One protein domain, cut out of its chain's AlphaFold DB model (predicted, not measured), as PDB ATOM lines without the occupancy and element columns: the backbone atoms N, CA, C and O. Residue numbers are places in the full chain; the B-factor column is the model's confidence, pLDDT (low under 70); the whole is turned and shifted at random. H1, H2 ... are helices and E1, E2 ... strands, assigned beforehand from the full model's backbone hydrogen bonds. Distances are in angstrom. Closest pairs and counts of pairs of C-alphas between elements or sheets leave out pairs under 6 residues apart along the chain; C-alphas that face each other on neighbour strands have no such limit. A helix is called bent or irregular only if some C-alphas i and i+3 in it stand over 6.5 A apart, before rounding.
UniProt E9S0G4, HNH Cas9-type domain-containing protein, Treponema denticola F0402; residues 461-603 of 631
ATOM      1  N   ASP A 461       5.061 -43.096  22.608       91.88
ATOM      2  CA  ASP A 461       3.787 -42.505  22.189       91.88
ATOM      3  C   ASP A 461       2.847 -42.321  23.387       91.88
ATOM      4  O   ASP A 461       2.211 -41.277  23.538       91.88
ATOM      5  N   GLU A 462       2.821 -43.289  24.304       95.19
ATOM      6  CA  GLU A 462       2.073 -43.186  25.559       95.19
ATOM      7  C   GLU A 462       2.669 -42.110  26.472       95.19
ATOM      8  O   GLU A 462       1.928 -41.291  27.012       95.19
ATOM      9  N   VAL A 463       4.000 -42.042  26.609       94.00
ATOM     10  CA  VAL A 463       4.673 -40.970  27.368       94.00
ATOM     11  C   VAL A 463       4.335 -39.595  26.784       94.00
ATOM     12  O   VAL A 463       4.076 -38.650  27.535       94.00
ATOM     13  N   LEU A 464       4.337 -39.458  25.455       93.56
ATOM     14  CA  LEU A 464       3.988 -38.213  24.777       93.56
ATOM     15  C   LEU A 464       2.524 -37.839  25.027       93.56
ATOM     16  O   LEU A 464       2.240 -36.676  25.327       93.56
ATOM     17  N   TYR A 465       1.620 -38.816  24.982       96.94
ATOM     18  CA  TYR A 465       0.214 -38.612  25.301       96.94
ATOM     19  C   TYR A 465       0.008 -38.160  26.749       96.94
ATOM     20  O   TYR A 465      -0.620 -37.125  26.985       96.94
ATOM     21  N   PHE A 466       0.618 -38.857  27.716       97.19
ATOM     22  CA  PHE A 466       0.589 -38.471  29.127       97.19
ATOM     23  C   PHE A 466       1.089 -37.042  29.330       97.19
ATOM     24  O   PHE A 466       0.428 -36.235  29.980       97.19
ATOM     25  N   LYS A 467       2.210 -36.679  28.697       94.62
ATOM     26  CA  LYS A 467       2.757 -35.320  28.755       94.62
ATOM     27  C   LYS A 467       1.755 -34.263  28.277       94.62
ATOM     28  O   LYS A 467       1.722 -33.159  28.826       94.62
ATOM     29  N   LYS A 468       0.950 -34.572  27.256       94.88
ATOM     30  CA  LYS A 468      -0.070 -33.658  26.722       94.88
ATOM     31  C   LYS A 468      -1.264 -33.523  27.663       94.88
ATOM     32  O   LYS A 468      -1.636 -32.391  27.971       94.88
ATOM     33  N   ILE A 469      -1.797 -34.626  28.186       96.50
ATOM     34  CA  ILE A 469      -2.940 -34.581  29.110       96.50
ATOM     35  C   ILE A 469      -2.571 -33.998  30.485       96.50
ATOM     36  O   ILE A 469      -3.383 -33.287  31.071       96.50
ATOM     37  N   ILE A 470      -1.342 -34.214  30.974       95.31
ATOM     38  CA  ILE A 470      -0.833 -33.597  32.212       95.31
ATOM     39  C   ILE A 470      -0.791 -32.081  32.043       95.31
ATOM     40  O   ILE A 470      -1.373 -31.357  32.847       95.31
ATOM     41  N   ARG A 471      -0.170 -31.599  30.957       93.38
ATOM     42  CA  ARG A 471      -0.108 -30.166  30.643       93.38
ATOM     43  C   ARG A 471      -1.505 -29.553  30.540       93.38
ATOM     44  O   ARG A 471      -1.738 -28.482  31.095       93.38
ATOM     45  N   PHE A 472      -2.424 -30.216  29.837       94.44
ATOM     46  CA  PHE A 472      -3.806 -29.757  29.738       94.44
ATOM     47  C   PHE A 472      -4.467 -29.680  31.123       94.44
ATOM     48  O   PHE A 472      -5.065 -28.663  31.465       94.44
ATOM     49  N   ASN A 473      -4.306 -30.711  31.957       94.75
ATOM     50  CA  ASN A 473      -4.883 -30.743  33.298       94.75
ATOM     51  C   ASN A 473      -4.314 -29.651  34.223       94.75
ATOM     52  O   ASN A 473      -5.058 -29.073  35.012       94.75
ATOM     53  N   GLU A 474      -3.026 -29.317  34.101       91.38
ATOM     54  CA  GLU A 474      -2.414 -28.184  34.811       91.38
ATOM     55  C   GLU A 474      -3.044 -26.845  34.406       91.38
ATOM     56  O   GLU A 474      -3.380 -26.035  35.273       91.38
ATOM     57  N   ILE A 475      -3.224 -26.613  33.100       88.00
ATOM     58  CA  ILE A 475      -3.859 -25.398  32.564       88.00
ATOM     59  C   ILE A 475      -5.316 -25.317  33.028       88.00
ATOM     60  O   ILE A 475      -5.755 -24.272  33.511       88.00
ATOM     61  N   ARG A 476      -6.048 -26.431  32.935       91.81
ATOM     62  CA  ARG A 476      -7.434 -26.559  33.391       91.81
ATOM     63  C   ARG A 476      -7.573 -26.222  34.873       91.81
ATOM     64  O   ARG A 476      -8.346 -25.334  35.212       91.81
ATOM     65  N   SER A 477      -6.786 -26.865  35.737       89.00
ATOM     66  CA  SER A 477      -6.831 -26.640  37.189       89.00
ATOM     67  C   SER A 477      -6.512 -25.188  37.562       89.00
ATOM     68  O   SER A 477      -7.095 -24.638  38.495       89.00
ATOM     69  N   GLN A 478      -5.600 -24.535  36.834       84.19
ATOM     70  CA  GLN A 478      -5.301 -23.115  37.041       84.19
ATOM     71  C   GLN A 478      -6.467 -22.209  36.630       84.19
ATOM     72  O   GLN A 478      -6.782 -21.278  37.366       84.19
ATOM     73  N   ARG A 479      -7.135 -22.490  35.503       83.94
ATOM     74  CA  ARG A 479      -8.315 -21.729  35.063       83.94
ATOM     75  C   ARG A 479      -9.513 -21.912  35.989       83.94
ATOM     76  O   ARG A 479     -10.157 -20.920  36.320       83.94
ATOM     77  N   GLU A 480      -9.755 -23.129  36.472       88.19
ATOM     78  CA  GLU A 480     -10.843 -23.422  37.417       88.19
ATOM     79  C   GLU A 480     -10.685 -22.607  38.715       88.19
ATOM     80  O   GLU A 480     -11.657 -22.043  39.211       88.19
ATOM     81  N   LYS A 481      -9.450 -22.421  39.209       83.69
ATOM     82  CA  LYS A 481      -9.153 -21.536  40.357       83.69
ATOM     83  C   LYS A 481      -9.473 -20.058  40.107       83.69
ATOM     84  O   LYS A 481      -9.593 -19.299  41.061       83.69
ATOM     85  N   MET A 482      -9.585 -19.650  38.845       82.44
ATOM     86  CA  MET A 482      -9.944 -18.295  38.419       82.44
ATOM     87  C   MET A 482     -11.422 -18.186  38.010       82.44
ATOM     88  O   MET A 482     -11.805 -17.186  37.408       82.44
ATOM     89  N   GLY A 483     -12.240 -19.218  38.259       85.69
ATOM     90  CA  GLY A 483     -13.643 -19.258  37.836       85.69
ATOM     91  C   GLY A 483     -13.836 -19.408  36.322       85.69
ATOM     92  O   GLY A 483     -14.918 -19.135  35.813       85.69
ATOM     93  N   LYS A 484     -12.797 -19.821  35.584       86.19
ATOM     94  CA  LYS A 484     -12.831 -20.014  34.127       86.19
ATOM     95  C   LYS A 484     -12.767 -21.498  33.778       86.19
ATOM     96  O   LYS A 484     -12.137 -22.288  34.477       86.19
ATOM     97  N   THR A 485     -13.356 -21.874  32.650       87.56
ATOM     98  CA  THR A 485     -13.257 -23.229  32.093       87.56
ATOM     99  C   THR A 485     -12.360 -23.247  30.851       87.56
ATOM    100  O   THR A 485     -11.964 -22.209  30.311       87.56
ATOM    101  N   ILE A 486     -11.936 -24.447  30.456       89.56
ATOM    102  CA  ILE A 486     -11.273 -24.699  29.177       89.56
ATOM    103  C   ILE A 486     -11.618 -26.111  28.711       89.56
ATOM    104  O   ILE A 486     -11.534 -27.066  29.495       89.56
ATOM    105  N   SER A 487     -12.024 -26.247  27.455       93.12
ATOM    106  CA  SER A 487     -12.230 -27.540  26.813       93.12
ATOM    107  C   SER A 487     -10.906 -28.083  26.252       93.12
ATOM    108  O   SER A 487      -9.998 -27.309  25.937       93.12
ATOM    109  N   PRO A 488     -10.750 -29.411  26.093       93.94
ATOM    110  CA  PRO A 488      -9.569 -29.973  25.435       93.94
ATOM    111  C   PRO A 488      -9.313 -29.412  24.027       93.94
ATOM    112  O   PRO A 488      -8.154 -29.253  23.647       93.94
ATOM    113  N   TYR A 489     -10.371 -29.089  23.274       92.00
ATOM    114  CA  TYR A 489     -10.272 -28.553  21.913       92.00
ATOM    115  C   TYR A 489      -9.723 -27.114  21.872       92.00
ATOM    116  O   TYR A 489      -9.002 -26.749  20.943       92.00
ATOM    117  N   GLU A 490      -9.996 -26.310  22.905       87.81
ATOM    118  CA  GLU A 490      -9.494 -24.933  23.032       87.81
ATOM    119  C   GLU A 490      -7.983 -24.861  23.326       87.81
ATOM    120  O   GLU A 490      -7.348 -23.827  23.088       87.81
ATOM    121  N   ASP A 491      -7.365 -25.940  23.824       86.38
ATOM    122  CA  ASP A 491      -5.910 -26.000  23.982       86.38
ATOM    123  C   ASP A 491      -5.244 -26.255  22.623       86.38
ATOM    124  O   ASP A 491      -5.124 -27.388  22.154       86.38
ATOM    125  N   LEU A 492      -4.742 -25.184  22.004       82.88
ATOM    126  CA  LEU A 492      -4.059 -25.230  20.705       82.88
ATOM    127  C   LEU A 492      -2.926 -26.266  20.639       82.88
ATOM    128  O   LEU A 492      -2.733 -26.905  19.604       82.88
ATOM    129  N   SER A 493      -2.168 -26.447  21.724       85.00
ATOM    130  CA  SER A 493      -1.055 -27.406  21.780       85.00
ATOM    131  C   SER A 493      -1.556 -28.849  21.828       85.00
ATOM    132  O   SER A 493      -0.879 -29.752  21.319       85.00
ATOM    133  N   PHE A 494      -2.698 -29.080  22.474       90.00
ATOM    134  CA  PHE A 494      -3.326 -30.389  22.542       90.00
ATOM    135  C   PHE A 494      -4.048 -30.719  21.235       90.00
ATOM    136  O   PHE A 494      -3.811 -31.785  20.671       90.00
ATOM    137  N   ARG A 495      -4.795 -29.763  20.672       89.38
ATOM    138  CA  ARG A 495      -5.411 -29.862  19.342       89.38
ATOM    139  C   ARG A 495      -4.393 -30.165  18.247       89.38
ATOM    140  O   ARG A 495      -4.589 -31.100  17.478       89.38
ATOM    141  N   SER A 496      -3.265 -29.450  18.232       85.88
ATOM    142  CA  SER A 496      -2.179 -29.711  17.274       85.88
ATOM    143  C   SER A 496      -1.581 -31.107  17.454       85.88
ATOM    144  O   SER A 496      -1.293 -31.783  16.475       85.88
ATOM    145  N   TYR A 497      -1.452 -31.581  18.699       90.25
ATOM    146  CA  TYR A 497      -0.981 -32.940  18.957       90.25
ATOM    147  C   TYR A 497      -1.933 -33.995  18.386       90.25
ATOM    148  O   TYR A 497      -1.468 -34.880  17.675       90.25
ATOM    149  N   ILE A 498      -3.240 -33.897  18.661       91.69
ATOM    150  CA  ILE A 498      -4.234 -34.851  18.145       91.69
ATOM    151  C   ILE A 498      -4.235 -34.832  16.612       91.69
ATOM    152  O   ILE A 498      -4.186 -35.892  15.990       91.69
ATOM    153  N   LYS A 499      -4.185 -33.640  16.006       90.19
ATOM    154  CA  LYS A 499      -4.091 -33.465  14.553       90.19
ATOM    155  C   LYS A 499      -2.876 -34.179  13.949       90.19
ATOM    156  O   LYS A 499      -3.018 -34.998  13.048       90.19
ATOM    157  N   GLU A 500      -1.685 -33.885  14.454       88.19
ATOM    158  CA  GLU A 500      -0.437 -34.363  13.851       88.19
ATOM    159  C   GLU A 500      -0.151 -35.836  14.191       88.19
ATOM    160  O   GLU A 500       0.355 -36.573  13.352       88.19
ATOM    161  N   ASN A 501      -0.487 -36.287  15.406       89.75
ATOM    162  CA  ASN A 501      -0.048 -37.591  15.923       89.75
ATOM    163  C   ASN A 501      -1.136 -38.668  15.874       89.75
ATOM    164  O   ASN A 501      -0.805 -39.844  15.747       89.75
ATOM    165  N   LEU A 502      -2.418 -38.299  15.986       90.06
ATOM    166  CA  LEU A 502      -3.521 -39.270  15.939       90.06
ATOM    167  C   LEU A 502      -4.248 -39.252  14.594       90.06
ATOM    168  O   LEU A 502      -4.551 -40.314  14.059       90.06
ATOM    169  N   CYS A 503      -4.486 -38.065  14.032       88.56
ATOM    170  CA  CYS A 503      -5.129 -37.907  12.726       88.56
ATOM    171  C   CYS A 503      -4.129 -38.015  11.551       88.56
ATOM    172  O   CYS A 503      -4.530 -38.294  10.427       88.56
ATOM    173  N   LYS A 504      -2.817 -37.855  11.807       86.19
ATOM    174  CA  LYS A 504      -1.736 -37.864  10.793       86.19
ATOM    175  C   LYS A 504      -1.895 -36.787   9.705       86.19
ATOM    176  O   LYS A 504      -1.425 -36.959   8.583       86.19
ATOM    177  N   LYS A 505      -2.540 -35.669  10.049       81.12
ATOM    178  CA  LYS A 505      -2.698 -34.486   9.191       81.12
ATOM    179  C   LYS A 505      -1.470 -33.571   9.261       81.12
ATOM    180  O   LYS A 505      -0.737 -33.566  10.252       81.12
ATOM    181  N   THR A 506      -1.251 -32.776   8.216       75.31
ATOM    182  CA  THR A 506      -0.149 -31.810   8.131       75.31
ATOM    183  C   THR A 506      -0.437 -30.537   8.937       75.31
ATOM    184  O   THR A 506      -1.526 -30.323   9.476       75.31
ATOM    185  N   LYS A 507       0.560 -29.645   9.037       65.06
ATOM    186  CA  LYS A 507       0.416 -28.378   9.771       65.06
ATOM    187  C   LYS A 507      -0.651 -27.454   9.183       65.06
ATOM    188  O   LYS A 507      -1.284 -26.753   9.970       65.06
ATOM    189  N   ASN A 508      -0.855 -27.496   7.868       68.50
ATOM    190  CA  ASN A 508      -1.777 -26.614   7.147       68.50
ATOM    191  C   ASN A 508      -3.230 -27.094   7.208       68.50
ATOM    192  O   ASN A 508      -4.135 -26.318   6.931       68.50
ATOM    193  N   ASP A 509      -3.451 -28.349   7.593       73.31
ATOM    194  CA  ASP A 509      -4.790 -28.915   7.685       73.31
ATOM    195  C   ASP A 509      -5.490 -28.466   8.974       73.31
ATOM    196  O   ASP A 509      -4.850 -28.243  10.013       73.31
ATOM    197  N   GLU A 510      -6.817 -28.399   8.940       79.62
ATOM    198  CA  GLU A 510      -7.652 -28.201  10.124       79.62
ATOM    199  C   GLU A 510      -8.218 -29.535  10.640       79.62
ATOM    200  O   GLU A 510      -8.358 -30.526   9.914       79.62
ATOM    201  N   ILE A 511      -8.525 -29.573  11.938       85.38
ATOM    202  CA  ILE A 511      -9.246 -30.682  12.568       85.38
ATOM    203  C   ILE A 511     -10.540 -30.133  13.155       85.38
ATOM    204  O   ILE A 511     -10.504 -29.216  13.977       85.38
ATOM    205  N   GLY A 512     -11.671 -30.684  12.718       90.81
ATOM    206  CA  GLY A 512     -12.978 -30.313  13.252       90.81
ATOM    207  C   GLY A 512     -13.145 -30.795  14.694       90.81
ATOM    208  O   GLY A 512     -12.547 -31.791  15.104       90.81
ATOM    209  N   GLU A 513     -13.985 -30.110  15.469       93.62
ATOM    210  CA  GLU A 513     -14.191 -30.424  16.889       93.62
ATOM    211  C   GLU A 513     -14.720 -31.850  17.112       93.62
ATOM    212  O   GLU A 513     -14.227 -32.560  17.988       93.62
ATOM    213  N   LYS A 514     -15.656 -32.309  16.269       94.62
ATOM    214  CA  LYS A 514     -16.186 -33.680  16.318       94.62
ATOM    215  C   LYS A 514     -15.084 -34.728  16.114       94.62
ATOM    216  O   LYS A 514     -14.874 -35.572  16.975       94.62
ATOM    217  N   GLU A 515     -14.334 -34.614  15.016       94.94
ATOM    218  CA  GLU A 515     -13.224 -35.521  14.685       94.94
ATOM    219  C   GLU A 515     -12.155 -35.538  15.793       94.94
ATOM    220  O   GLU A 515     -11.635 -36.593  16.159       94.94
ATOM    221  N   PHE A 516     -11.852 -34.371  16.373       95.50
ATOM    222  CA  PHE A 516     -10.940 -34.259  17.507       95.50
ATOM    223  C   PHE A 516     -11.422 -35.069  18.718       95.50
ATOM    224  O   PHE A 516     -10.624 -35.800  19.312       95.50
ATOM    225  N   TYR A 517     -12.699 -34.949  19.096       97.38
ATOM    226  CA  TYR A 517     -13.233 -35.661  20.258       97.38
ATOM    227  C   TYR A 517     -13.363 -37.167  20.024       97.38
ATOM    228  O   TYR A 517     -13.056 -37.921  20.947       97.38
ATOM    229  N   ASP A 518     -13.710 -37.603  18.812       96.00
ATOM    230  CA  ASP A 518     -13.766 -39.026  18.455       96.00
ATOM    231  C   ASP A 518     -12.381 -39.686  18.625       96.00
ATOM    232  O   ASP A 518     -12.234 -40.725  19.279       96.00
ATOM    233  N   LEU A 519     -11.325 -39.037  18.114       96.81
ATOM    234  CA  LEU A 519      -9.941 -39.499  18.274       96.81
ATOM    235  C   LEU A 519      -9.473 -39.448  19.733       96.81
ATOM    236  O   LEU A 519      -8.789 -40.365  20.197       96.81
ATOM    237  N   LEU A 520      -9.832 -38.389  20.464       97.50
ATOM    238  CA  LEU A 520      -9.475 -38.232  21.872       97.50
ATOM    239  C   LEU A 520     -10.111 -39.324  22.738       97.50
ATOM    240  O   LEU A 520      -9.420 -39.929  23.556       97.50
ATOM    241  N   GLN A 521     -11.404 -39.599  22.554       97.25
ATOM    242  CA  GLN A 521     -12.127 -40.614  23.319       97.25
ATOM    243  C   GLN A 521     -11.571 -42.012  23.037       97.25
ATOM    244  O   GLN A 521     -11.306 -42.768  23.975       97.25
ATOM    245  N   LYS A 522     -11.299 -42.328  21.763       97.38
ATOM    246  CA  LYS A 522     -10.624 -43.574  21.382       97.38
ATOM    247  C   LYS A 522      -9.266 -43.701  22.076       97.38
ATOM    248  O   LYS A 522      -8.985 -44.733  22.684       97.38
ATOM    249  N   LYS A 523      -8.443 -42.645  22.049       98.00
ATOM    250  CA  LYS A 523      -7.110 -42.691  22.665       98.00
ATOM    251  C   LYS A 523      -7.161 -42.794  24.189       98.00
ATOM    252  O   LYS A 523      -6.352 -43.507  24.776       98.00
ATOM    253  N   ASN A 524      -8.111 -42.120  24.832       98.50
ATOM    254  CA  ASN A 524      -8.357 -42.250  26.267       98.50
ATOM    255  C   ASN A 524      -8.698 -43.695  26.651       98.50
ATOM    256  O   ASN A 524      -8.154 -44.207  27.628       98.50
ATOM    257  N   LEU A 525      -9.554 -44.362  25.872       98.38
ATOM    258  CA  LEU A 525      -9.922 -45.756  26.114       98.38
ATOM    259  C   LEU A 525      -8.723 -46.701  25.965       98.38
ATOM    260  O   LEU A 525      -8.490 -47.515  26.855       98.38
ATOM    261  N   GLU A 526      -7.908 -46.536  24.918       98.25
ATOM    262  CA  GLU A 526      -6.665 -47.306  24.743       98.25
ATOM    263  C   GLU A 526      -5.729 -47.176  25.957       98.25
ATOM    264  O   GLU A 526      -5.156 -48.159  26.428       98.25
ATOM    265  N   ILE A 527      -5.578 -45.960  26.492       98.44
ATOM    266  CA  ILE A 527      -4.705 -45.691  27.642       98.44
ATOM    267  C   ILE A 527      -5.284 -46.268  28.932       98.44
ATOM    268  O   ILE A 527      -4.533 -46.822  29.737       98.44
ATOM    269  N   TYR A 528      -6.600 -46.166  29.127       98.56
ATOM    270  CA  TYR A 528      -7.280 -46.805  30.248       98.56
ATOM    271  C   TYR A 528      -7.050 -48.319  30.238       98.56
ATOM    272  O   TYR A 528      -6.629 -48.889  31.245       98.56
ATOM    273  N   ASP A 529      -7.258 -48.956  29.085       98.38
ATOM    274  CA  ASP A 529      -7.104 -50.399  28.915       98.38
ATOM    275  C   ASP A 529      -5.653 -50.844  29.094       98.38
ATOM    276  O   ASP A 529      -5.389 -51.860  29.744       98.38
ATOM    277  N   MET A 530      -4.692 -50.052  28.613       98.00
ATOM    278  CA  MET A 530      -3.274 -50.291  28.865       98.00
ATOM    279  C   MET A 530      -2.935 -50.219  30.359       98.00
ATOM    280  O   MET A 530      -2.240 -51.103  30.869       98.00
ATOM    281  N   LEU A 531      -3.428 -49.206  31.082       97.56
ATOM    282  CA  LEU A 531      -3.204 -49.084  32.525       97.56
ATOM    283  C   LEU A 531      -3.847 -50.256  33.275       97.56
ATOM    284  O   LEU A 531      -3.205 -50.852  34.139       97.56
ATOM    285  N   LEU A 532      -5.075 -50.640  32.920       96.88
ATOM    286  CA  LEU A 532      -5.763 -51.785  33.516       96.88
ATOM    287  C   LEU A 532      -4.986 -53.091  33.289       96.88
ATOM    288  O   LEU A 532      -4.714 -53.816  34.247       96.88
ATOM    289  N   THR A 533      -4.560 -53.344  32.051       97.06
ATOM    290  CA  THR A 533      -3.739 -54.506  31.674       97.06
ATOM    291  C   THR A 533      -2.428 -54.516  32.457       97.06
ATOM    292  O   THR A 533      -2.080 -55.514  33.084       97.06
ATOM    293  N   LYS A 534      -1.720 -53.379  32.544       95.81
ATOM    294  CA  LYS A 534      -0.493 -53.285  33.348       95.81
ATOM    295  C   LYS A 534      -0.745 -53.543  34.831       95.81
ATOM    296  O   LYS A 534       0.081 -54.197  35.465       95.81
ATOM    297  N   HIS A 535      -1.849 -53.059  35.397       94.44
ATOM    298  CA  HIS A 535      -2.188 -53.326  36.796       94.44
ATOM    299  C   HIS A 535      -2.478 -54.815  37.035       94.44
ATOM    300  O   HIS A 535      -2.117 -55.347  38.086       94.44
ATOM    301  N   LYS A 536      -3.152 -55.478  36.091       95.06
ATOM    302  CA  LYS A 536      -3.621 -56.862  36.215       95.06
ATOM    303  C   LYS A 536      -2.532 -57.899  35.921       95.06
ATOM    304  O   LYS A 536      -2.368 -58.847  36.688       95.06
ATOM    305  N   ASP A 537      -1.776 -57.700  34.848       95.69
ATOM    306  CA  ASP A 537      -0.982 -58.763  34.218       95.69
ATOM    307  C   ASP A 537       0.530 -58.616  34.462       95.69
ATOM    308  O   ASP A 537       1.336 -59.397  33.965       95.69
ATOM    309  N   THR A 538       0.947 -57.620  35.249       95.06
ATOM    310  CA  THR A 538       2.362 -57.399  35.595       95.06
ATOM    311  C   THR A 538       2.580 -57.401  37.109       95.06
ATOM    312  O   THR A 538       1.661 -57.657  37.883       95.06
ATOM    313  N   ILE A 539       3.798 -57.073  37.563       94.25
ATOM    314  CA  ILE A 539       4.162 -57.026  38.989       94.25
ATOM    315  C   ILE A 539       3.203 -56.181  39.845       94.25
ATOM    316  O   ILE A 539       3.066 -56.445  41.036       94.25
ATOM    317  N   TYR A 540       2.506 -55.202  39.261       94.06
ATOM    318  CA  TYR A 540       1.531 -54.366  39.966       94.06
ATOM    319  C   TYR A 540       0.342 -55.147  40.552       94.06
ATOM    320  O   TYR A 540      -0.259 -54.663  41.511       94.06
ATOM    321  N   ASN A 541       0.056 -56.368  40.088       92.94
ATOM    322  CA  ASN A 541      -0.956 -57.227  40.714       92.94
ATOM    323  C   ASN A 541      -0.550 -57.735  42.107       92.94
ATOM    324  O   ASN A 541      -1.414 -58.073  42.909       92.94
ATOM    325  N   LYS A 542       0.752 -57.712  42.427       93.06
ATOM    326  CA  LYS A 542       1.308 -58.072  43.743       93.06
ATOM    327  C   LYS A 542       1.405 -56.879  44.692       93.06
ATOM    328  O   LYS A 542       1.937 -57.002  45.794       93.06
ATOM    329  N   ARG A 543       0.957 -55.693  44.266       92.31
ATOM    330  CA  ARG A 543       1.042 -54.470  45.068       92.31
ATOM    331  C   ARG A 543       0.246 -54.642  46.373       92.31
ATOM    332  O   ARG A 543      -0.931 -54.988  46.308       92.31
ATOM    333  N   PRO A 544       0.824 -54.338  47.549       89.69
ATOM    334  CA  PRO A 544       0.103 -54.448  48.815       89.69
ATOM    335  C   PRO A 544      -1.203 -53.634  48.831       89.69
ATOM    336  O   PRO A 544      -1.228 -52.482  48.385       89.69
ATOM    337  N   ASN A 545      -2.270 -54.233  49.375       74.31
ATOM    338  CA  ASN A 545      -3.628 -53.676  49.487       74.31
ATOM    339  C   ASN A 545      -4.285 -53.245  48.157       74.31
ATOM    340  O   ASN A 545      -4.927 -52.194  48.081       74.31
ATOM    341  N   SER A 546      -4.163 -54.048  47.094       67.12
ATOM    342  CA  SER A 546      -4.665 -53.744  45.742       67.12
ATOM    343  C   SER A 546      -6.183 -53.914  45.549       67.12
ATOM    344  O   SER A 546      -6.637 -54.549  44.597       67.12
ATOM    345  N   THR A 547      -7.003 -53.295  46.403       79.38
ATOM    346  CA  THR A 547      -8.474 -53.240  46.205       79.38
ATOM    347  C   THR A 547      -8.886 -52.464  44.946       79.38
ATOM    348  O   THR A 547     -10.033 -52.533  44.509       79.38
ATOM    349  N   THR A 548      -7.940 -51.748  44.336       88.62
ATOM    350  CA  THR A 548      -8.121 -50.914  43.149       88.62
ATOM    351  C   THR A 548      -8.423 -51.715  41.890       88.62
ATOM    352  O   THR A 548      -9.231 -51.256  41.096       88.62
ATOM    353  N   LEU A 549      -7.862 -52.917  41.708       91.88
ATOM    354  CA  LEU A 549      -8.030 -53.671  40.456       91.88
ATOM    355  C   LEU A 549      -9.508 -53.947  40.140       91.88
ATOM    356  O   LEU A 549      -9.964 -53.661  39.038       91.88
ATOM    357  N   GLY A 550     -10.279 -54.422  41.124       91.62
ATOM    358  CA  GLY A 550     -11.713 -54.662  40.944       91.62
ATOM    359  C   GLY A 550     -12.511 -53.383  40.667       91.62
ATOM    360  O   GLY A 550     -13.475 -53.422  39.904       91.62
ATOM    361  N   MET A 551     -12.096 -52.247  41.242       93.88
ATOM    362  CA  MET A 551     -12.716 -50.941  40.982       93.88
ATOM    363  C   MET A 551     -12.442 -50.466  39.556       93.88
ATOM    364  O   MET A 551     -13.354 -49.966  38.911       93.88
ATOM    365  N   LEU A 552     -11.221 -50.657  39.047       95.44
ATOM    366  CA  LEU A 552     -10.871 -50.305  37.669       95.44
ATOM    367  C   LEU A 552     -11.603 -51.210  36.668       95.44
ATOM    368  O   LEU A 552     -12.232 -50.720  35.741       95.44
ATOM    369  N   THR A 553     -11.633 -52.526  36.892       95.62
ATOM    370  CA  THR A 553     -12.350 -53.443  35.990       95.62
ATOM    371  C   THR A 553     -13.834 -53.085  35.869       95.62
ATOM    372  O   THR A 553     -14.355 -53.005  34.759       95.62
ATOM    373  N   LYS A 554     -14.520 -52.827  36.993       95.06
ATOM    374  CA  LYS A 554     -15.943 -52.439  36.991       95.06
ATOM    375  C   LYS A 554     -16.155 -51.010  36.482       95.06
ATOM    376  O   LYS A 554     -17.092 -50.753  35.734       95.06
ATOM    377  N   GLY A 555     -15.263 -50.094  36.853       96.25
ATOM    378  CA  GLY A 555     -15.328 -48.681  36.491       96.25
ATOM    379  C   GLY A 555     -15.064 -48.394  35.012       96.25
ATOM    380  O   GLY A 555     -15.352 -47.291  34.556       96.25
ATOM    381  N   ARG A 556     -14.574 -49.371  34.237       97.56
ATOM    382  CA  ARG A 556     -14.382 -49.234  32.785       97.56
ATOM    383  C   ARG A 556     -15.677 -48.864  32.052       97.56
ATOM    384  O   ARG A 556     -15.639 -48.034  31.151       97.56
ATOM    385  N   TYR A 557     -16.813 -49.453  32.439       96.12
ATOM    386  CA  TYR A 557     -18.110 -49.132  31.829       96.12
ATOM    387  C   TYR A 557     -18.489 -47.664  32.060       96.12
ATOM    388  O   TYR A 557     -18.877 -46.961  31.133       96.12
ATOM    389  N   GLU A 558     -18.300 -47.177  33.287       97.69
ATOM    390  CA  GLU A 558     -18.537 -45.773  33.630       97.69
ATOM    391  C   GLU A 558     -17.584 -44.849  32.862       97.69
ATOM    392  O   GLU A 558     -18.012 -43.841  32.311       97.69
ATOM    393  N   PHE A 559     -16.308 -45.232  32.745       98.12
ATOM    394  CA  PHE A 559     -15.286 -44.464  32.034       98.12
ATOM    395  C   PHE A 559     -15.630 -44.199  30.561       98.12
ATOM    396  O   PHE A 559     -15.393 -43.097  30.063       98.12
ATOM    397  N   ILE A 560     -16.198 -45.185  29.858       97.38
ATOM    398  CA  ILE A 560     -16.596 -45.043  28.447       97.38
ATOM    399  C   ILE A 560     -17.643 -43.934  28.280       97.38
ATOM    400  O   ILE A 560     -17.575 -43.170  27.316       97.38
ATOM    401  N   ASN A 561     -18.550 -43.810  29.251       96.75
ATOM    402  CA  ASN A 561     -19.655 -42.853  29.244       96.75
ATOM    403  C   ASN A 561     -19.266 -41.457  29.768       96.75
ATOM    404  O   ASN A 561     -20.075 -40.529  29.717       96.75
ATOM    405  N   LEU A 562     -18.042 -41.279  30.276       97.50
ATOM    406  CA  LEU A 562     -17.553 -39.976  30.723       97.50
ATOM    407  C   LEU A 562     -17.254 -39.046  29.547       97.50
ATOM    408  O   LEU A 562     -16.783 -39.460  28.486       97.50
ATOM    409  N   LYS A 563     -17.411 -37.739  29.787       96.06
ATOM    410  CA  LYS A 563     -16.917 -36.715  28.862       96.06
ATOM    411  C   LYS A 563     -15.395 -36.862  28.707       96.06
ATOM    412  O   LYS A 563     -14.717 -37.112  29.707       96.06
ATOM    413  N   PRO A 564     -14.811 -36.601  27.522       95.50
ATOM    414  CA  PRO A 564     -13.366 -36.752  27.300       95.50
ATOM    415  C   PRO A 564     -12.481 -35.980  28.291       95.50
ATOM    416  O   PRO A 564     -11.392 -36.429  28.646       95.50
ATOM    417  N   LYS A 565     -12.962 -34.833  28.791       95.00
ATOM    418  CA  LYS A 565     -12.301 -34.068  29.859       95.00
ATOM    419  C   LYS A 565     -12.208 -34.863  31.167       95.00
ATOM    420  O   LYS A 565     -11.161 -34.850  31.804       95.00
ATOM    421  N   ASP A 566     -13.277 -35.548  31.558       96.69
ATOM    422  CA  ASP A 566     -13.361 -36.286  32.821       96.69
ATOM    423  C   ASP A 566     -12.628 -37.634  32.723       96.69
ATOM    424  O   ASP A 566     -11.987 -38.061  33.682       96.69
ATOM    425  N   GLN A 567     -12.592 -38.241  31.530       98.38
ATOM    426  CA  GLN A 567     -11.718 -39.382  31.229       98.38
ATOM    427  C   GLN A 567     -10.238 -39.066  31.505       98.38
ATOM    428  O   GLN A 567      -9.538 -39.863  32.131       98.38
ATOM    429  N   ILE A 568      -9.764 -37.877  31.107       98.19
ATOM    430  CA  ILE A 568      -8.390 -37.433  31.392       98.19
ATOM    431  C   ILE A 568      -8.126 -37.394  32.903       98.19
ATOM    432  O   ILE A 568      -7.072 -37.847  33.346       98.19
ATOM    433  N   ILE A 569      -9.072 -36.883  33.698       97.25
ATOM    434  CA  ILE A 569      -8.940 -36.808  35.162       97.25
ATOM    435  C   ILE A 569      -8.768 -38.211  35.738       97.25
ATOM    436  O   ILE A 569      -7.804 -38.465  36.456       97.25
ATOM    437  N   VAL A 570      -9.657 -39.132  35.363       97.81
ATOM    438  CA  VAL A 570      -9.619 -40.520  35.833       97.81
ATOM    439  C   VAL A 570      -8.297 -41.191  35.469       97.81
ATOM    440  O   VAL A 570      -7.668 -41.805  36.323       97.81
ATOM    441  N   MET A 571      -7.823 -41.048  34.232       97.88
ATOM    442  CA  MET A 571      -6.538 -41.616  33.808       97.88
ATOM    443  C   MET A 571      -5.349 -41.069  34.606       97.88
ATOM    444  O   MET A 571      -4.433 -41.828  34.925       97.88
ATOM    445  N   LEU A 572      -5.349 -39.775  34.942       96.81
ATOM    446  CA  LEU A 572      -4.302 -39.177  35.773       96.81
ATOM    447  C   LEU A 572      -4.368 -39.672  37.223       96.81
ATOM    448  O   LEU A 572      -3.320 -39.875  37.832       96.81
ATOM    449  N   GLU A 573      -5.563 -39.923  37.761       95.81
ATOM    450  CA  GLU A 573      -5.727 -40.571  39.068       95.81
ATOM    451  C   GLU A 573      -5.240 -42.027  39.040       95.81
ATOM    452  O   GLU A 573      -4.505 -42.450  39.930       95.81
ATOM    453  N   ILE A 574      -5.548 -42.784  37.983       95.38
ATOM    454  CA  ILE A 574      -5.065 -44.163  37.815       95.38
ATOM    455  C   ILE A 574      -3.538 -44.199  37.679       95.38
ATOM    456  O   ILE A 574      -2.898 -45.058  38.288       95.38
ATOM    457  N   LEU A 575      -2.935 -43.259  36.940       95.12
ATOM    458  CA  LEU A 575      -1.481 -43.179  36.759       95.12
ATOM    459  C   LEU A 575      -0.737 -43.120  38.105       95.12
ATOM    460  O   LEU A 575       0.300 -43.766  38.261       95.12
ATOM    461  N   LYS A 576      -1.296 -42.438  39.114       92.81
ATOM    462  CA  LYS A 576      -0.699 -42.344  40.458       92.81
ATOM    463  C   LYS A 576      -0.511 -43.702  41.143       92.81
ATOM    464  O   LYS A 576       0.372 -43.816  41.990       92.81
ATOM    465  N   LEU A 577      -1.268 -44.745  40.775       91.94
ATOM    466  CA  LEU A 577      -1.065 -46.106  41.301       91.94
ATOM    467  C   LEU A 577       0.288 -46.702  40.907       91.94
ATOM    468  O   LEU A 577       0.826 -47.542  41.636       91.94
ATOM    469  N   PHE A 578       0.815 -46.263  39.766       92.50
ATOM    470  CA  PHE A 578       2.072 -46.722  39.193       92.50
ATOM    471  C   PHE A 578       3.263 -45.855  39.613       92.50
ATOM    472  O   PHE A 578       4.408 -46.298  39.505       92.50
ATOM    473  N   CYS A 579       3.000 -44.645  40.115       87.81
ATOM    474  CA  CYS A 579       4.017 -43.714  40.584       87.81
ATOM    475  C   CYS A 579       4.619 -44.137  41.934       87.81
ATOM    476  O   CYS A 579       3.981 -44.772  42.777       87.81
ATOM    477  N   THR A 580       5.846 -43.688  42.207       87.00
ATOM    478  CA  THR A 580       6.553 -43.916  43.482       87.00
ATOM    479  C   THR A 580       6.108 -42.941  44.587       87.00
ATOM    480  O   THR A 580       6.907 -42.419  45.380       87.00
ATOM    481  N   THR A 581       4.801 -42.679  44.681       83.94
ATOM    482  CA  THR A 581       4.192 -41.798  45.692       83.94
ATOM    483  C   THR A 581       3.473 -42.609  46.779       83.94
ATOM    484  O   THR A 581       3.505 -43.838  46.800       83.94
ATOM    485  N   ARG A 582       2.911 -41.911  47.773       83.31
ATOM    486  CA  ARG A 582       2.101 -42.508  48.858       83.31
ATOM    487  C   ARG A 582       0.665 -41.993  48.824       83.31
ATOM    488  O   ARG A 582      -0.033 -42.045  49.830       83.31
ATOM    489  N   GLU A 583       0.301 -41.365  47.717       84.62
ATOM    490  CA  GLU A 583      -0.941 -40.625  47.602       84.62
ATOM    491  C   GLU A 583      -2.099 -41.597  47.410       84.62
ATOM    492  O   GLU A 583      -1.950 -42.650  46.785       84.62
ATOM    493  N   ALA A 584      -3.239 -41.247  48.000       91.06
ATOM    494  CA  ALA A 584      -4.492 -41.878  47.642       91.06
ATOM    495  C   ALA A 584      -4.929 -41.362  46.267       91.06
ATOM    496  O   ALA A 584      -4.556 -40.258  45.862       91.06
ATOM    497  N   ILE A 585      -5.725 -42.167  45.579       93.06
ATOM    498  CA  ILE A 585      -6.316 -41.813  44.291       93.06
ATOM    499  C   ILE A 585      -7.819 -41.611  44.436       93.06
ATOM    500  O   ILE A 585      -8.452 -42.282  45.264       93.06
ATOM    501  N   ASP A 586      -8.371 -40.732  43.604       95.19
ATOM    502  CA  ASP A 586      -9.810 -40.490  43.524       95.19
ATOM    503  C   ASP A 586     -10.419 -41.216  42.318       95.19
ATOM    504  O   ASP A 586     -10.154 -40.882  41.164       95.19
ATOM    505  N   LEU A 587     -11.237 -42.238  42.585       95.56
ATOM    506  CA  LEU A 587     -11.970 -42.985  41.560       95.56
ATOM    507  C   LEU A 587     -13.474 -42.663  41.543       95.56
ATOM    508  O   LEU A 587     -14.250 -43.422  40.963       95.56
ATOM    509  N   GLY A 588     -13.908 -41.562  42.163       96.69
ATOM    510  CA  GLY A 588     -15.324 -41.201  42.283       96.69
ATOM    511  C   GLY A 588     -16.042 -41.071  40.936       96.69
ATOM    512  O   GLY A 588     -17.161 -41.555  40.788       96.69
ATOM    513  N   LEU A 589     -15.364 -40.526  39.917       97.00
ATOM    514  CA  LEU A 589     -15.909 -40.373  38.557       97.00
ATOM    515  C   LEU A 589     -16.244 -41.704  37.861       97.00
ATOM    516  O   LEU A 589     -17.027 -41.712  36.921       97.00
ATOM    517  N   ILE A 590     -15.684 -42.825  38.322       96.81
ATOM    518  CA  ILE A 590     -16.000 -44.172  37.821       96.81
ATOM    519  C   ILE A 590     -16.722 -45.023  38.873       96.81
ATOM    520  O   ILE A 590     -16.600 -46.248  38.879       96.81
ATOM    521  N   LYS A 591     -17.439 -44.366  39.799       94.88
ATOM    522  CA  LYS A 591     -18.169 -44.987  40.922       94.88
ATOM    523  C   LYS A 591     -17.276 -45.828  41.851       94.88
ATOM    524  O   LYS A 591     -17.732 -46.767  42.502       94.88
ATOM    525  N   GLY A 592     -15.986 -45.496  41.914       92.75
ATOM    526  CA  GLY A 592     -15.019 -46.050  42.859       92.75
ATOM    527  C   GLY A 592     -14.913 -45.226  44.147       92.75
ATOM    528  O   GLY A 592     -15.679 -44.296  44.387       92.75
ATOM    529  N   LYS A 593     -13.938 -45.564  45.002       92.06
ATOM    530  CA  LYS A 593     -13.685 -44.812  46.243       92.06
ATOM    531  C   LYS A 593     -12.849 -43.546  45.967       92.06
ATOM    532  O   LYS A 593     -11.867 -43.645  45.231       92.06
ATOM    533  N   PRO A 594     -13.144 -42.409  46.626       90.25
ATOM    534  CA  PRO A 594     -12.395 -41.158  46.454       90.25
ATOM    535  C   PRO A 594     -11.024 -41.137  47.155       90.25
ATOM    536  O   PRO A 594     -10.216 -40.245  46.931       90.25
ATOM    537  N   ALA A 595     -10.749 -42.116  48.020       90.50
ATOM    538  CA  ALA A 595      -9.461 -42.284  48.687       90.50
ATOM    539  C   ALA A 595      -9.045 -43.762  48.653       90.50
ATOM    540  O   ALA A 595      -9.152 -44.486  49.645       90.50
ATOM    541  N   ALA A 596      -8.620 -44.230  47.480       90.06
ATOM    542  CA  ALA A 596      -8.191 -45.609  47.255       90.06
ATOM    543  C   ALA A 596      -6.673 -45.726  47.045       90.06
ATOM    544  O   ALA A 596      -5.956 -44.738  46.915       90.06
ATOM    545  N   GLY A 597      -6.172 -46.961  46.999       88.94
ATOM    546  CA  GLY A 597      -4.832 -47.249  46.483       88.94
ATOM    547  C   GLY A 597      -3.659 -46.976  47.427       88.94
ATOM    548  O   GLY A 597      -2.522 -47.211  47.027       88.94
ATOM    549  N   VAL A 598      -3.861 -46.556  48.677       90.62
ATOM    550  CA  VAL A 598      -2.746 -46.398  49.631       90.62
ATOM    551  C   VAL A 598      -2.169 -47.770  49.999       90.62
ATOM    552  O   VAL A 598      -2.850 -48.605  50.592       90.62
ATOM    553  N   ALA A 599      -0.901 -48.010  49.654       91.75
ATOM    554  CA  ALA A 599      -0.208 -49.243  50.016       91.75
ATOM    555  C   ALA A 599       0.183 -49.208  51.501       91.75
ATOM    556  O   ALA A 599       0.886 -48.292  51.943       91.75
ATOM    557  N   THR A 600      -0.242 -50.211  52.268       93.25
ATOM    558  CA  THR A 600       0.152 -50.355  53.674       93.25
ATOM    559  C   THR A 600       0.587 -51.780  53.996       93.25
ATOM    560  O   THR A 600       0.345 -52.709  53.227       93.25
ATOM    561  N   LEU A 601       1.278 -51.930  55.121       94.31
ATOM    562  CA  LEU A 601       1.719 -53.204  55.679       94.31
ATOM    563  C   LEU A 601       1.293 -53.271  57.148       94.31
ATOM    564  O   LEU A 601       1.590 -52.349  57.902       94.31
ATOM    565  N   GLY A 602       0.606 -54.333  57.566       94.00
ATOM    566  CA  GLY A 602       0.292 -54.547  58.983       94.00
ATOM    567  C   GLY A 602       1.550 -54.756  59.835       94.00
ATOM    568  O   GLY A 602       2.603 -55.119  59.316       94.00
ATOM    569  N   LYS A 603       1.456 -54.535  61.154       93.56
ATOM    570  CA  LYS A 603       2.588 -54.773  62.070       93.56
ATOM    571  C   LYS A 603       3.029 -56.232  62.090       93.56
ATOM    572  O   LYS A 603       4.220 -56.505  61.989       93.56
TER     573      LYS A 603
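This is residues 461 to 603 of the 631 residues of the protein "HNH Cas9-type domain-containing protein" of Treponema denticola F0402 (UniProt E9S0G4). Three helices, H3, H5 and H6, lie side by side as an up-and-down bundle, in which each runs against the one before it in the chain. H1 crosses this bundle steeply, packing on H6 with its residues 469 to 473, while residues 478 to 483 stick out; H2 folds back on H1 and packs on residues 516 to 520 of H3. The printed part has 143 residues with six named helices and one named strand, in the order H1, H2, H3, H4, H5, H6, E1, and its class is mostly helix. It is compact, with a radius of gyration of the C-alphas of 16.3 A, yet elongated in outline, spanning 61 by 36 by 26 A.

H1, residues 461 to 480, begins at C-alpha 461 (3.787, -42.505, 22.189) and is 28.5 A long. H2 is residues 492 to 502. H3, residues 513 to 537, is the longest helix at 35.7 A and begins at C-alpha 513 (-14.191, -30.424, 16.889). H4 is residues 539 to 542, H5 residues 548 to 561 with 19.8 A, and H6 residues 564 to 575 with 16.5 A. H5 is irregular, but only just: C-alphas 554 and 557 are 6.50 A apart. E1, residues 600 to 602, ends at C-alpha 602 (0.292, -54.547, 58.983) and pairs with no named strand.

H3 and H6 are the hubs, touching three helices each. They touch each other at a shallow tilt of 21 degrees, the same way; their closest C-alphas, of Gln 521 and Pro 564, are 5.7 A apart. Residues 525 to 536 of H3 touch H5 at a shallow tilt of 14 degrees, opposite ways, closest at the C-alphas of Leu 532 and Leu 552, 6.7 A. H5 and H6 form a helical hairpin and only just touch, with 3 pairs of C-alphas within 8 A, the closest those of Phe 559 and Gln 567, 6.3 A. H1 touches H6 at a steep tilt of 67 degrees, closest at the C-alphas of Ile 469 and Ile 568, 6.6 A. H1 and H2 form a helical hairpin, closest at the C-alphas of Lys 468 and Phe 494, 6.2 A. H2 touches H3, only just about perpendicular at 70.1 degrees, closest at the C-alphas of Ile 498 and Phe 516, 6.8 A. H4 is close to H3 but not clearly touching, with the C-alphas of His 535 and Asn 541 5.7 A apart. In H1, H2, H3 and H6 every O i to N i+4 pair is within hydrogen-bond range; in H5 7 of 10 are, and H4 is too short for such a pair.

The C-alphas farthest apart, of Asn 508 and Lys 603, are 61.9 A apart. The printed part has no cut. The links H1 to H2 and H6 to E1 are long. Mean pLDDT of the printed part is 91.8; residues 507 to 508 and 546 are under 70.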